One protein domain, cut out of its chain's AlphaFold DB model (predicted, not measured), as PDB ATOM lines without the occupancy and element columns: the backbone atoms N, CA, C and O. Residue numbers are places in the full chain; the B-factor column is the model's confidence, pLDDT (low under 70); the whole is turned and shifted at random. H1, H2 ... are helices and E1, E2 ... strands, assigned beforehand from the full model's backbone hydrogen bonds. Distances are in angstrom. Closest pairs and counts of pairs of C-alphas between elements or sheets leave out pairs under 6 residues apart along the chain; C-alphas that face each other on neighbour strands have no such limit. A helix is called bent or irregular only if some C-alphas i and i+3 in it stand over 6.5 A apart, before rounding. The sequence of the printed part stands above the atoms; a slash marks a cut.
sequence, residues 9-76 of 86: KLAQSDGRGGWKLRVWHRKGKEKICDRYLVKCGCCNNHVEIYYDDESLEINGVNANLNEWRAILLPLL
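AT A GLANCE: This is residues 9 to 76 of the 86 residues of an uncharacterized protein of Euryarchaeota archaeon CG01_land_8_20_14_3_00_38_12 (UniProt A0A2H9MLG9). One twisted sheet of five strands folds back and forth as a row of hairpins, and a single helix, H1, follows directly on the last strand, grazes the sheet with its first residues and then sticks out with residues 69 to 76. Before the first strand, a long stretch without named elements, residues 9 to 21, leads into the edge of the sheet at E1. The printed part has 68 residues, with five named strands and one named helix in the order E1 E2 E3 E4 E5 H1; the sheet has the same strand order and is antiparallel throughout, and the class is mixed, helices and strands. The whole is loose, with a radius of gyration of the C-alphas of 14.0 A, and flat, spanning 35 by 34 by 16 A.

IN THESE COORDINATES: Start at Lys 9, C-alpha (152.796, 153.445, 141.208), and read on to C-alpha 22 at (143.311, 151.515, 132.184), where E1, residues 22 to 26, begins; it is 13.0 A long. E2 is residues 35 to 39, 12.8 A. E3, residues 46 to 51, is the longest strand at 16.3 A. Next come E4, residues 55 to 58, and E5, residues 61 to 64. H1, residues 65 to 76, runs 15.4 A to C-alpha 76 at (127.121, 142.354, 132.818); it is neither bent nor irregular, but only just: C-alphas 71 and 74 are 6.4 A apart.

HOW THE PARTS SIT: The five strands form a meander, each the antiparallel neighbour of the one before, and each successive pair is a hairpin. Between edge strand E1 and E2, at 160 degrees, look for N 24 and O 37, 3.0 A apart and within hydrogen-bond range. For E2 and E3, at 162 degrees, find N 38 and O 47 at 2.9 A. For E3 and E4, at 168 degrees, find N 57 and O 50 at 2.9 A. For E4 and edge strand E5, at 158 degrees, find N 58 and O 61 at 2.9 A. E1 and E5 are apart. From edge to edge the strands' lines turn by 69 degrees. H1 is on the sheet but only grazes it, with residues 65 to 68; its closest C-alphas to E4 are those of Ser 55 and Leu 65, 5.1 A apart. In H1, 6 of 8 O i to N i+4 pairs are within hydrogen-bond range.

THE WHOLE: The two C-alphas farthest apart are those of Gly 17 and Glu 30, 40.6 A. The printed part has no cut. The links E3 to E4, E4 to E5 and E5 to H1 are tight, and those from E1 to E2 and E2 to E3 are short. Mean pLDDT of the printed part is 91.9, and no printed residue is under 70.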
ATOM      1  N   LYS A   9     152.631 152.246 142.046       81.69
ATOM      2  CA  LYS A   9     152.796 153.445 141.208       81.69
ATOM      3  C   LYS A   9     151.777 153.523 140.070       81.69
ATOM      4  O   LYS A   9     151.507 154.605 139.567       81.69
ATOM      5  N   LEU A  10     151.247 152.380 139.631       82.56
ATOM      6  CA  LEU A  10     150.255 152.305 138.554       82.56
ATOM      7  C   LEU A  10     148.819 152.261 139.074       82.56
ATOM      8  O   LEU A  10     147.894 152.457 138.288       82.56
ATOM      9  N   ALA A  11     148.655 151.976 140.364       84.50
ATOM     10  CA  ALA A  11     147.394 151.655 140.998       84.50
ATOM     11  C   ALA A  11     146.422 152.845 140.957       84.50
ATOM     12  O   ALA A  11     146.627 153.861 141.615       84.50
ATOM     13  N   GLN A  12     145.344 152.716 140.182       85.50
ATOM     14  CA  GLN A  12     144.278 153.720 140.092       85.50
ATOM     15  C   GLN A  12     143.028 153.213 140.806       85.50
ATOM     16  O   GLN A  12     142.386 152.289 140.313       85.50
ATOM     17  N   SER A  13     142.694 153.776 141.970       84.69
ATOM     18  CA  SER A  13     141.463 153.423 142.695       84.69
ATOM     19  C   SER A  13     140.225 153.808 141.880       84.69
ATOM     20  O   SER A  13     140.212 154.840 141.206       84.69
ATOM     21  N   ASP A  14     139.180 152.985 141.935       86.19
ATOM     22  CA  ASP A  14     137.874 153.301 141.344       86.19
ATOM     23  C   ASP A  14     136.917 154.029 142.311       86.19
ATOM     24  O   ASP A  14     135.764 154.285 141.954       86.19
ATOM     25  N   GLY A  15     137.376 154.338 143.531       83.75
ATOM     26  CA  GLY A  15     136.584 154.977 144.590       83.75
ATOM     27  C   GLY A  15     135.587 154.051 145.299       83.75
ATOM     28  O   GLY A  15     134.892 154.495 146.208       83.75
ATOM     29  N   ARG A  16     135.511 152.770 144.917       83.88
ATOM     30  CA  ARG A  16     134.562 151.766 145.440       83.88
ATOM     31  C   ARG A  16     135.262 150.540 146.036       83.88
ATOM     32  O   ARG A  16     134.653 149.485 146.187       83.88
ATOM     33  N   GLY A  17     136.541 150.683 146.384       78.38
ATOM     34  CA  GLY A  17     137.369 149.601 146.923       78.38
ATOM     35  C   GLY A  17     137.978 148.690 145.852       78.38
ATOM     36  O   GLY A  17     138.572 147.669 146.196       78.38
ATOM     37  N   GLY A  18     137.850 149.046 144.570       86.19
ATOM     38  CA  GLY A  18     138.451 148.352 143.439       86.19
ATOM     39  C   GLY A  18     139.510 149.188 142.714       86.19
ATOM     40  O   GLY A  18     139.897 150.282 143.130       86.19
ATOM     41  N   TRP A  19     139.979 148.651 141.588       90.38
ATOM     42  CA  TRP A  19     140.961 149.302 140.724       90.38
ATOM     43  C   TRP A  19     140.336 149.636 139.371       90.38
ATOM     44  O   TRP A  19     139.803 148.759 138.689       90.38
ATOM     45  N   LYS A  20     140.453 150.894 138.954       93.25
ATOM     46  CA  LYS A  20     139.969 151.394 137.671       93.25
ATOM     47  C   LYS A  20     140.750 150.750 136.524       93.25
ATOM     48  O   LYS A  20     141.980 150.727 136.534       93.25
ATOM     49  N   LEU A  21     140.038 150.240 135.519       93.81
ATOM     50  CA  LEU A  21     140.667 149.759 134.290       93.81
ATOM     51  C   LEU A  21     141.397 150.901 133.586       93.81
ATOM     52  O   LEU A  21     140.885 152.018 133.490       93.81
ATOM     53  N   ARG A  22     142.574 150.593 133.045       92.38
ATOM     54  CA  ARG A  22     143.311 151.515 132.184       92.38
ATOM     55  C   ARG A  22     143.103 151.070 130.744       92.38
ATOM     56  O   ARG A  22     143.420 149.929 130.411       92.38
ATOM     57  N   VAL A  23     142.529 151.941 129.922       95.12
ATOM     58  CA  VAL A  23     142.062 151.599 128.573       95.12
ATOM     59  C   VAL A  23     142.741 152.505 127.559       95.12
ATOM     60  O   VAL A  23     142.765 153.721 127.732       95.12
ATOM     61  N   TRP A  24     143.270 151.904 126.500       95.94
ATOM     62  CA  TRP A  24     143.810 152.618 125.349       95.94
ATOM     63  C   TRP A  24     143.179 152.071 124.080       95.94
ATOM     64  O   TRP A  24     143.153 150.857 123.875       95.94
ATOM     65  N   HIS A  25     142.726 152.970 123.214       96.00
ATOM     66  CA  HIS A  25     142.340 152.619 121.856       96.00
ATOM     67  C   HIS A  25     143.570 152.700 120.951       96.00
ATOM     68  O   HIS A  25     144.293 153.699 120.957       96.00
ATOM     69  N   ARG A  26     143.853 151.618 120.232       94.06
ATOM     70  CA  ARG A  26     144.994 151.505 119.328       94.06
ATOM     71  C   ARG A  26     144.464 151.275 117.928       94.06
ATOM     72  O   ARG A  26     143.913 150.211 117.654       94.06
ATOM     73  N   LYS A  27     144.676 152.261 117.058       91.06
ATOM     74  CA  LYS A  27     144.425 152.095 115.631       91.06
ATOM     75  C   LYS A  27     145.363 151.041 115.055       91.06
ATOM     76  O   LYS A  27     146.529 150.939 115.463       91.06
ATOM     77  N   GLY A  28     144.828 150.262 114.134       85.25
ATOM     78  CA  GLY A  28     145.554 149.294 113.351       85.25
ATOM     79  C   GLY A  28     146.638 149.958 112.511       85.25
ATOM     80  O   GLY A  28     146.540 151.124 112.121       85.25
ATOM     81  N   LYS A  29     147.705 149.208 112.252       85.00
ATOM     82  CA  LYS A  29     148.749 149.589 111.301       85.00
ATOM     83  C   LYS A  29     149.168 148.336 110.549       85.00
ATOM     84  O   LYS A  29     149.413 147.303 111.172       85.00
ATOM     85  N   GLU A  30     149.275 148.451 109.228       84.19
ATOM     86  CA  GLU A  30     149.664 147.351 108.338       84.19
ATOM     87  C   GLU A  30     148.785 146.105 108.552       84.19
ATOM     88  O   GLU A  30     147.605 146.131 108.223       84.19
ATOM     89  N   LYS A  31     149.347 145.025 109.110       79.12
ATOM     90  CA  LYS A  31     148.690 143.721 109.309       79.12
ATOM     91  C   LYS A  31     147.960 143.585 110.654       79.12
ATOM     92  O   LYS A  31     147.570 142.481 111.017       79.12
ATOM     93  N   ILE A  32     147.845 144.662 111.429       82.31
ATOM     94  CA  ILE A  32     147.253 144.642 112.774       82.31
ATOM     95  C   ILE A  32     145.950 145.439 112.753       82.31
ATOM     96  O   ILE A  32     145.982 146.613 112.391       82.31
ATOM     97  N   CYS A  33     144.846 144.827 113.189       87.25
ATOM     98  CA  CYS A  33     143.532 145.467 113.285       87.25
ATOM     99  C   CYS A  33     143.443 146.502 114.422       87.25
ATOM    100  O   CYS A  33     144.258 146.524 115.358       87.25
ATOM    101  N   ASP A  34     142.414 147.346 114.342       94.19
ATOM    102  CA  ASP A  34     141.986 148.205 115.442       94.19
ATOM    103  C   ASP A  34     141.701 147.369 116.697       94.19
ATOM    104  O   ASP A  34     141.175 146.254 116.636       94.19
ATOM    105  N   ARG A  35     142.092 147.899 117.861       95.94
ATOM    106  CA  ARG A  35     141.931 147.176 119.125       95.94
ATOM    107  C   ARG A  35     141.872 148.065 120.349       95.94
ATOM    108  O   ARG A  35     142.446 149.157 120.394       95.94
ATOM    109  N   TYR A  36     141.268 147.534 121.401       97.00
ATOM    110  CA  TYR A  36     141.395 148.065 122.751       97.00
ATOM    111  C   TYR A  36     142.460 147.294 123.521       97.00
ATOM    112  O   TYR A  36     142.381 146.079 123.667       97.00
ATOM    113  N   LEU A  37     143.435 148.012 124.074       95.81
ATOM    114  CA  LEU A  37     144.311 147.483 125.112       95.81
ATOM    115  C   LEU A  37     143.699 147.822 126.470       95.81
ATOM    116  O   LEU A  37     143.652 148.990 126.864       95.81
ATOM    117  N   VAL A  38     143.272 146.796 127.198       95.81
ATOM    118  CA  VAL A  38     142.700 146.927 128.540       95.81
ATOM    119  C   VAL A  38     143.699 146.374 129.543       95.81
ATOM    120  O   VAL A  38     144.042 145.194 129.502       95.81
ATOM    121  N   LYS A  39     144.180 147.218 130.457       93.81
ATOM    122  CA  LYS A  39     145.062 146.813 131.557       93.81
ATOM    123  C   LYS A  39     144.350 146.879 132.896       93.81
ATOM    124  O   LYS A  39     143.515 147.756 133.135       93.81
ATOM    125  N   CYS A  40     144.775 146.012 133.811       92.06
ATOM    126  CA  CYS A  40     144.430 146.148 135.219       92.06
ATOM    127  C   CYS A  40     144.878 147.520 135.746       92.06
ATOM    128  O   CYS A  40     145.948 148.028 135.385       92.06
ATOM    129  N   GLY A  41     144.081 148.097 136.646       91.00
ATOM    130  CA  GLY A  41     144.469 149.311 137.359       91.00
ATOM    131  C   GLY A  41     145.676 149.094 138.262       91.00
ATOM    132  O   GLY A  41     146.509 149.973 138.376       91.00
ATOM    133  N   CYS A  42     145.822 147.908 138.851       90.31
ATOM    134  CA  CYS A  42     146.821 147.620 139.880       90.31
ATOM    135  C   CYS A  42     148.104 146.926 139.405       90.31
ATOM    136  O   CYS A  42     149.041 146.784 140.184       90.31
ATOM    137  N   CYS A  43     148.159 146.437 138.165       89.81
ATOM    138  CA  CYS A  43     149.312 145.697 137.648       89.81
ATOM    139  C   CYS A  43     149.412 145.801 136.119       89.81
ATOM    140  O   CYS A  43     148.599 146.456 135.467       89.81
ATOM    141  N   ASN A  44     150.427 145.158 135.536       90.19
ATOM    142  CA  ASN A  44     150.683 145.178 134.091       90.19
ATOM    143  C   ASN A  44     149.947 144.090 133.295       90.19
ATOM    144  O   ASN A  44     150.122 144.010 132.075       90.19
ATOM    145  N   ASN A  45     149.116 143.280 133.958       92.12
ATOM    146  CA  ASN A  45     148.254 142.334 133.263       92.12
ATOM    147  C   ASN A  45     147.302 143.081 132.334       92.12
ATOM    148  O   ASN A  45     146.839 144.186 132.640       92.12
ATOM    149  N   HIS A  46     147.059 142.476 131.179       94.06
ATOM    150  CA  HIS A  46     146.314 143.104 130.111       94.06
ATOM    151  C   HIS A  46     145.627 142.074 129.229       94.06
ATOM    152  O   HIS A  46     146.028 140.912 129.196       94.06
ATOM    153  N   VAL A  47     144.622 142.547 128.507       95.31
ATOM    154  CA  VAL A  47     143.986 141.862 127.388       95.31
ATOM    155  C   VAL A  47     143.927 142.840 126.219       95.31
ATOM    156  O   VAL A  47     143.728 144.043 126.418       95.31
ATOM    157  N   GLU A  48     144.151 142.335 125.012       95.75
ATOM    158  CA  GLU A  48     143.837 143.061 123.783       95.75
ATOM    159  C   GLU A  48     142.511 142.525 123.235       95.75
ATOM    160  O   GLU A  48     142.282 141.314 123.231       95.75
ATOM    161  N   ILE A  49     141.624 143.441 122.850       96.81
ATOM    162  CA  ILE A  49     140.331 143.147 122.231       96.81
ATOM    163  C   ILE A  49     140.398 143.707 120.818       96.81
ATOM    164  O   ILE A  49     140.343 144.930 120.655       96.81
ATOM    165  N   TYR A  50     140.560 142.833 119.831       96.25
ATOM    166  CA  TYR A  50     140.491 143.221 118.424       96.25
ATOM    167  C   TYR A  50     139.033 143.234 117.992       96.25
ATOM    168  O   TYR A  50     138.220 142.463 118.510       96.25
ATOM    169  N   TYR A  51     138.693 144.140 117.085       94.81
ATOM    170  CA  TYR A  51     137.326 144.272 116.611       94.81
ATOM    171  C   TYR A  51     137.287 144.744 115.163       94.81
ATOM    172  O   TYR A  51     138.189 145.444 114.696       94.81
ATOM    173  N   ASP A  52     136.201 144.383 114.500       91.31
ATOM    174  CA  ASP A  52     135.753 144.953 113.237       91.31
ATOM    175  C   ASP A  52     134.237 145.215 113.327       91.31
ATOM    176  O   ASP A  52     133.673 145.280 114.426       91.31
ATOM    177  N   ASP A  53     133.581 145.419 112.188       91.88
ATOM    178  CA  ASP A  53     132.155 145.744 112.139       91.88
ATOM    179  C   ASP A  53     131.245 144.556 112.524       91.88
ATOM    180  O   ASP A  53     130.084 144.762 112.891       91.88
ATOM    181  N   GLU A  54     131.754 143.319 112.499       95.12
ATOM    182  CA  GLU A  54     130.957 142.089 112.621       95.12
ATOM    183  C   GLU A  54     131.439 141.127 113.720       95.12
ATOM    184  O   GLU A  54     130.665 140.277 114.183       95.12
ATOM    185  N   SER A  55     132.681 141.266 114.188       95.50
ATOM    186  CA  SER A  55     133.360 140.313 115.065       95.50
ATOM    187  C   SER A  55     134.165 140.974 116.188       95.50
ATOM    188  O   SER A  55     134.541 142.149 116.137       95.50
ATOM    189  N   LEU A  56     134.418 140.197 117.246       96.94
ATOM    190  CA  LEU A  56     135.414 140.525 118.266       96.94
ATOM    191  C   LEU A  56     136.365 139.349 118.438       96.94
ATOM    192  O   LEU A  56     135.948 138.186 118.460       96.94
ATOM    193  N   GLU A  57     137.629 139.665 118.681       96.81
ATOM    194  CA  GLU A  57     138.606 138.714 119.185       96.81
ATOM    195  C   GLU A  57     139.039 139.119 120.592       96.81
ATOM    196  O   GLU A  57     139.570 140.212 120.810       96.81
ATOM    197  N   ILE A  58     138.832 138.225 121.558       96.50
ATOM    198  CA  ILE A  58     139.245 138.419 122.948       96.50
ATOM    199  C   ILE A  58     140.188 137.281 123.320       96.50
ATOM    200  O   ILE A  58     139.788 136.119 123.363       96.50
ATOM    201  N   ASN A  59     141.442 137.621 123.635       93.31
ATOM    202  CA  ASN A  59     142.457 136.656 124.076       93.31
ATOM    203  C   ASN A  59     142.651 135.476 123.091       93.31
ATOM    204  O   ASN A  59     142.763 134.326 123.517       93.31
ATOM    205  N   GLY A  60     142.663 135.763 121.784       93.12
ATOM    206  CA  GLY A  60     142.852 134.774 120.715       93.12
ATOM    207  C   GLY A  60     141.600 133.982 120.324       93.12
ATOM    208  O   GLY A  60     141.677 133.132 119.442       93.12
ATOM    209  N   VAL A  61     140.453 134.228 120.965       97.00
ATOM    210  CA  VAL A  61     139.168 133.623 120.588       97.00
ATOM    211  C   VAL A  61     138.390 134.631 119.758       97.00
ATOM    212  O   VAL A  61     138.076 135.704 120.269       97.00
ATOM    213  N   ASN A  62     138.084 134.290 118.507       96.62
ATOM    214  CA  ASN A  62     137.312 135.123 117.585       96.62
ATOM    215  C   ASN A  62     135.889 134.562 117.423       96.62
ATOM    216  O   ASN A  62     135.720 133.352 117.276       96.62
ATOM    217  N   ALA A  63     134.887 135.440 117.480       97.75
ATOM    218  CA  ALA A  63     133.490 135.121 117.198       97.75
ATOM    219  C   ALA A  63     132.735 136.378 116.737       97.75
ATOM    220  O   ALA A  63     133.172 137.511 116.980       97.75
ATOM    221  N   ASN A  64     131.573 136.194 116.108       97.81
ATOM    222  CA  ASN A  64     130.742 137.326 115.694       97.81
ATOM    223  C   ASN A  64     130.120 138.056 116.904       97.81
ATOM    224  O   ASN A  64     130.042 137.541 118.027       97.81
ATOM    225  N   LEU A  65     129.626 139.273 116.674       96.88
ATOM    226  CA  LEU A  65     129.047 140.109 117.728       96.88
ATOM    227  C   LEU A  65     127.835 139.474 118.430       96.88
ATOM    228  O   LEU A  65     127.606 139.758 119.608       96.88
ATOM    229  N   ASN A  66     127.044 138.639 117.751       97.56
ATOM    230  CA  ASN A  66     125.860 138.019 118.355       97.56
ATOM    231  C   ASN A  66     126.246 136.938 119.367       97.56
ATOM    232  O   ASN A  66     125.678 136.901 120.462       97.56
ATOM    233  N   GLU A  67     127.254 136.127 119.053       97.69
ATOM    234  CA  GLU A  67     127.807 135.135 119.979       97.69
ATOM    235  C   GLU A  67     128.416 135.810 121.213       97.69
ATOM    236  O   GLU A  67     128.086 135.458 122.352       97.69
ATOM    237  N   TRP A  68     129.209 136.867 121.018       96.94
ATOM    238  CA  TRP A  68     129.754 137.633 122.142       96.94
ATOM    239  C   TRP A  68     128.677 138.283 123.003       96.94
ATOM    240  O   TRP A  68     128.778 138.266 124.232       96.94
ATOM    241  N   ARG A  69     127.620 138.832 122.394       95.56
ATOM    242  CA  ARG A  69     126.480 139.393 123.135       95.56
ATOM    243  C   ARG A  69     125.783 138.331 123.979       95.56
ATOM    244  O   ARG A  69     125.468 138.618 125.136       95.56
ATOM    245  N   ALA A  70     125.574 137.132 123.437       96.44
ATOM    246  CA  ALA A  70     124.948 136.027 124.160       96.44
ATOM    247  C   ALA A  70     125.752 135.614 125.406       96.44
ATOM    248  O   ALA A  70     125.157 135.275 126.426       96.44
ATOM    249  N   ILE A  71     127.085 135.716 125.359       94.94
ATOM    250  CA  ILE A  71     127.975 135.376 126.481       94.94
ATOM    251  C   ILE A  71     128.120 136.541 127.474       94.94
ATOM    252  O   ILE A  71     127.976 136.360 128.684       94.94
ATOM    253  N   LEU A  72     128.425 137.749 126.990       94.50
ATOM    254  CA  LEU A  72     128.840 138.872 127.839       94.50
ATOM    255  C   LEU A  72     127.660 139.612 128.475       94.50
ATOM    256  O   LEU A  72     127.743 139.998 129.644       94.50
ATOM    257  N   LEU A  73     126.551 139.814 127.754       93.75
ATOM    258  CA  LEU A  73     125.426 140.596 128.282       93.75
ATOM    259  C   LEU A  73     124.809 139.986 129.551       93.75
ATOM    260  O   LEU A  73     124.542 140.754 130.483       93.75
ATOM    261  N   PRO A  74     124.606 138.657 129.658       93.19
ATOM    262  CA  PRO A  74     124.130 138.058 130.903       93.19
ATOM    263  C   PRO A  74     125.071 138.315 132.085       93.19
ATOM    264  O   PRO A  74     124.610 138.612 133.188       93.19
ATOM    265  N   LEU A  75     126.389 138.275 131.859       90.50
ATOM    266  CA  LEU A  75     127.392 138.517 132.901       90.50
ATOM    267  C   LEU A  75     127.349 139.963 133.404       90.50
ATOM    268  O   LEU A  75     127.406 140.190 134.614       90.50
ATOM    269  N   LEU A  76     127.186 140.925 132.494       88.56
ATOM    270  CA  LEU A  76     127.121 142.354 132.818       88.56
ATOM    271  C   LEU A  76     125.821 142.750 133.530       88.56
ATOM    272  O   LEU A  76     125.821 143.661 134.354       88.56
TER     273      LEU A  76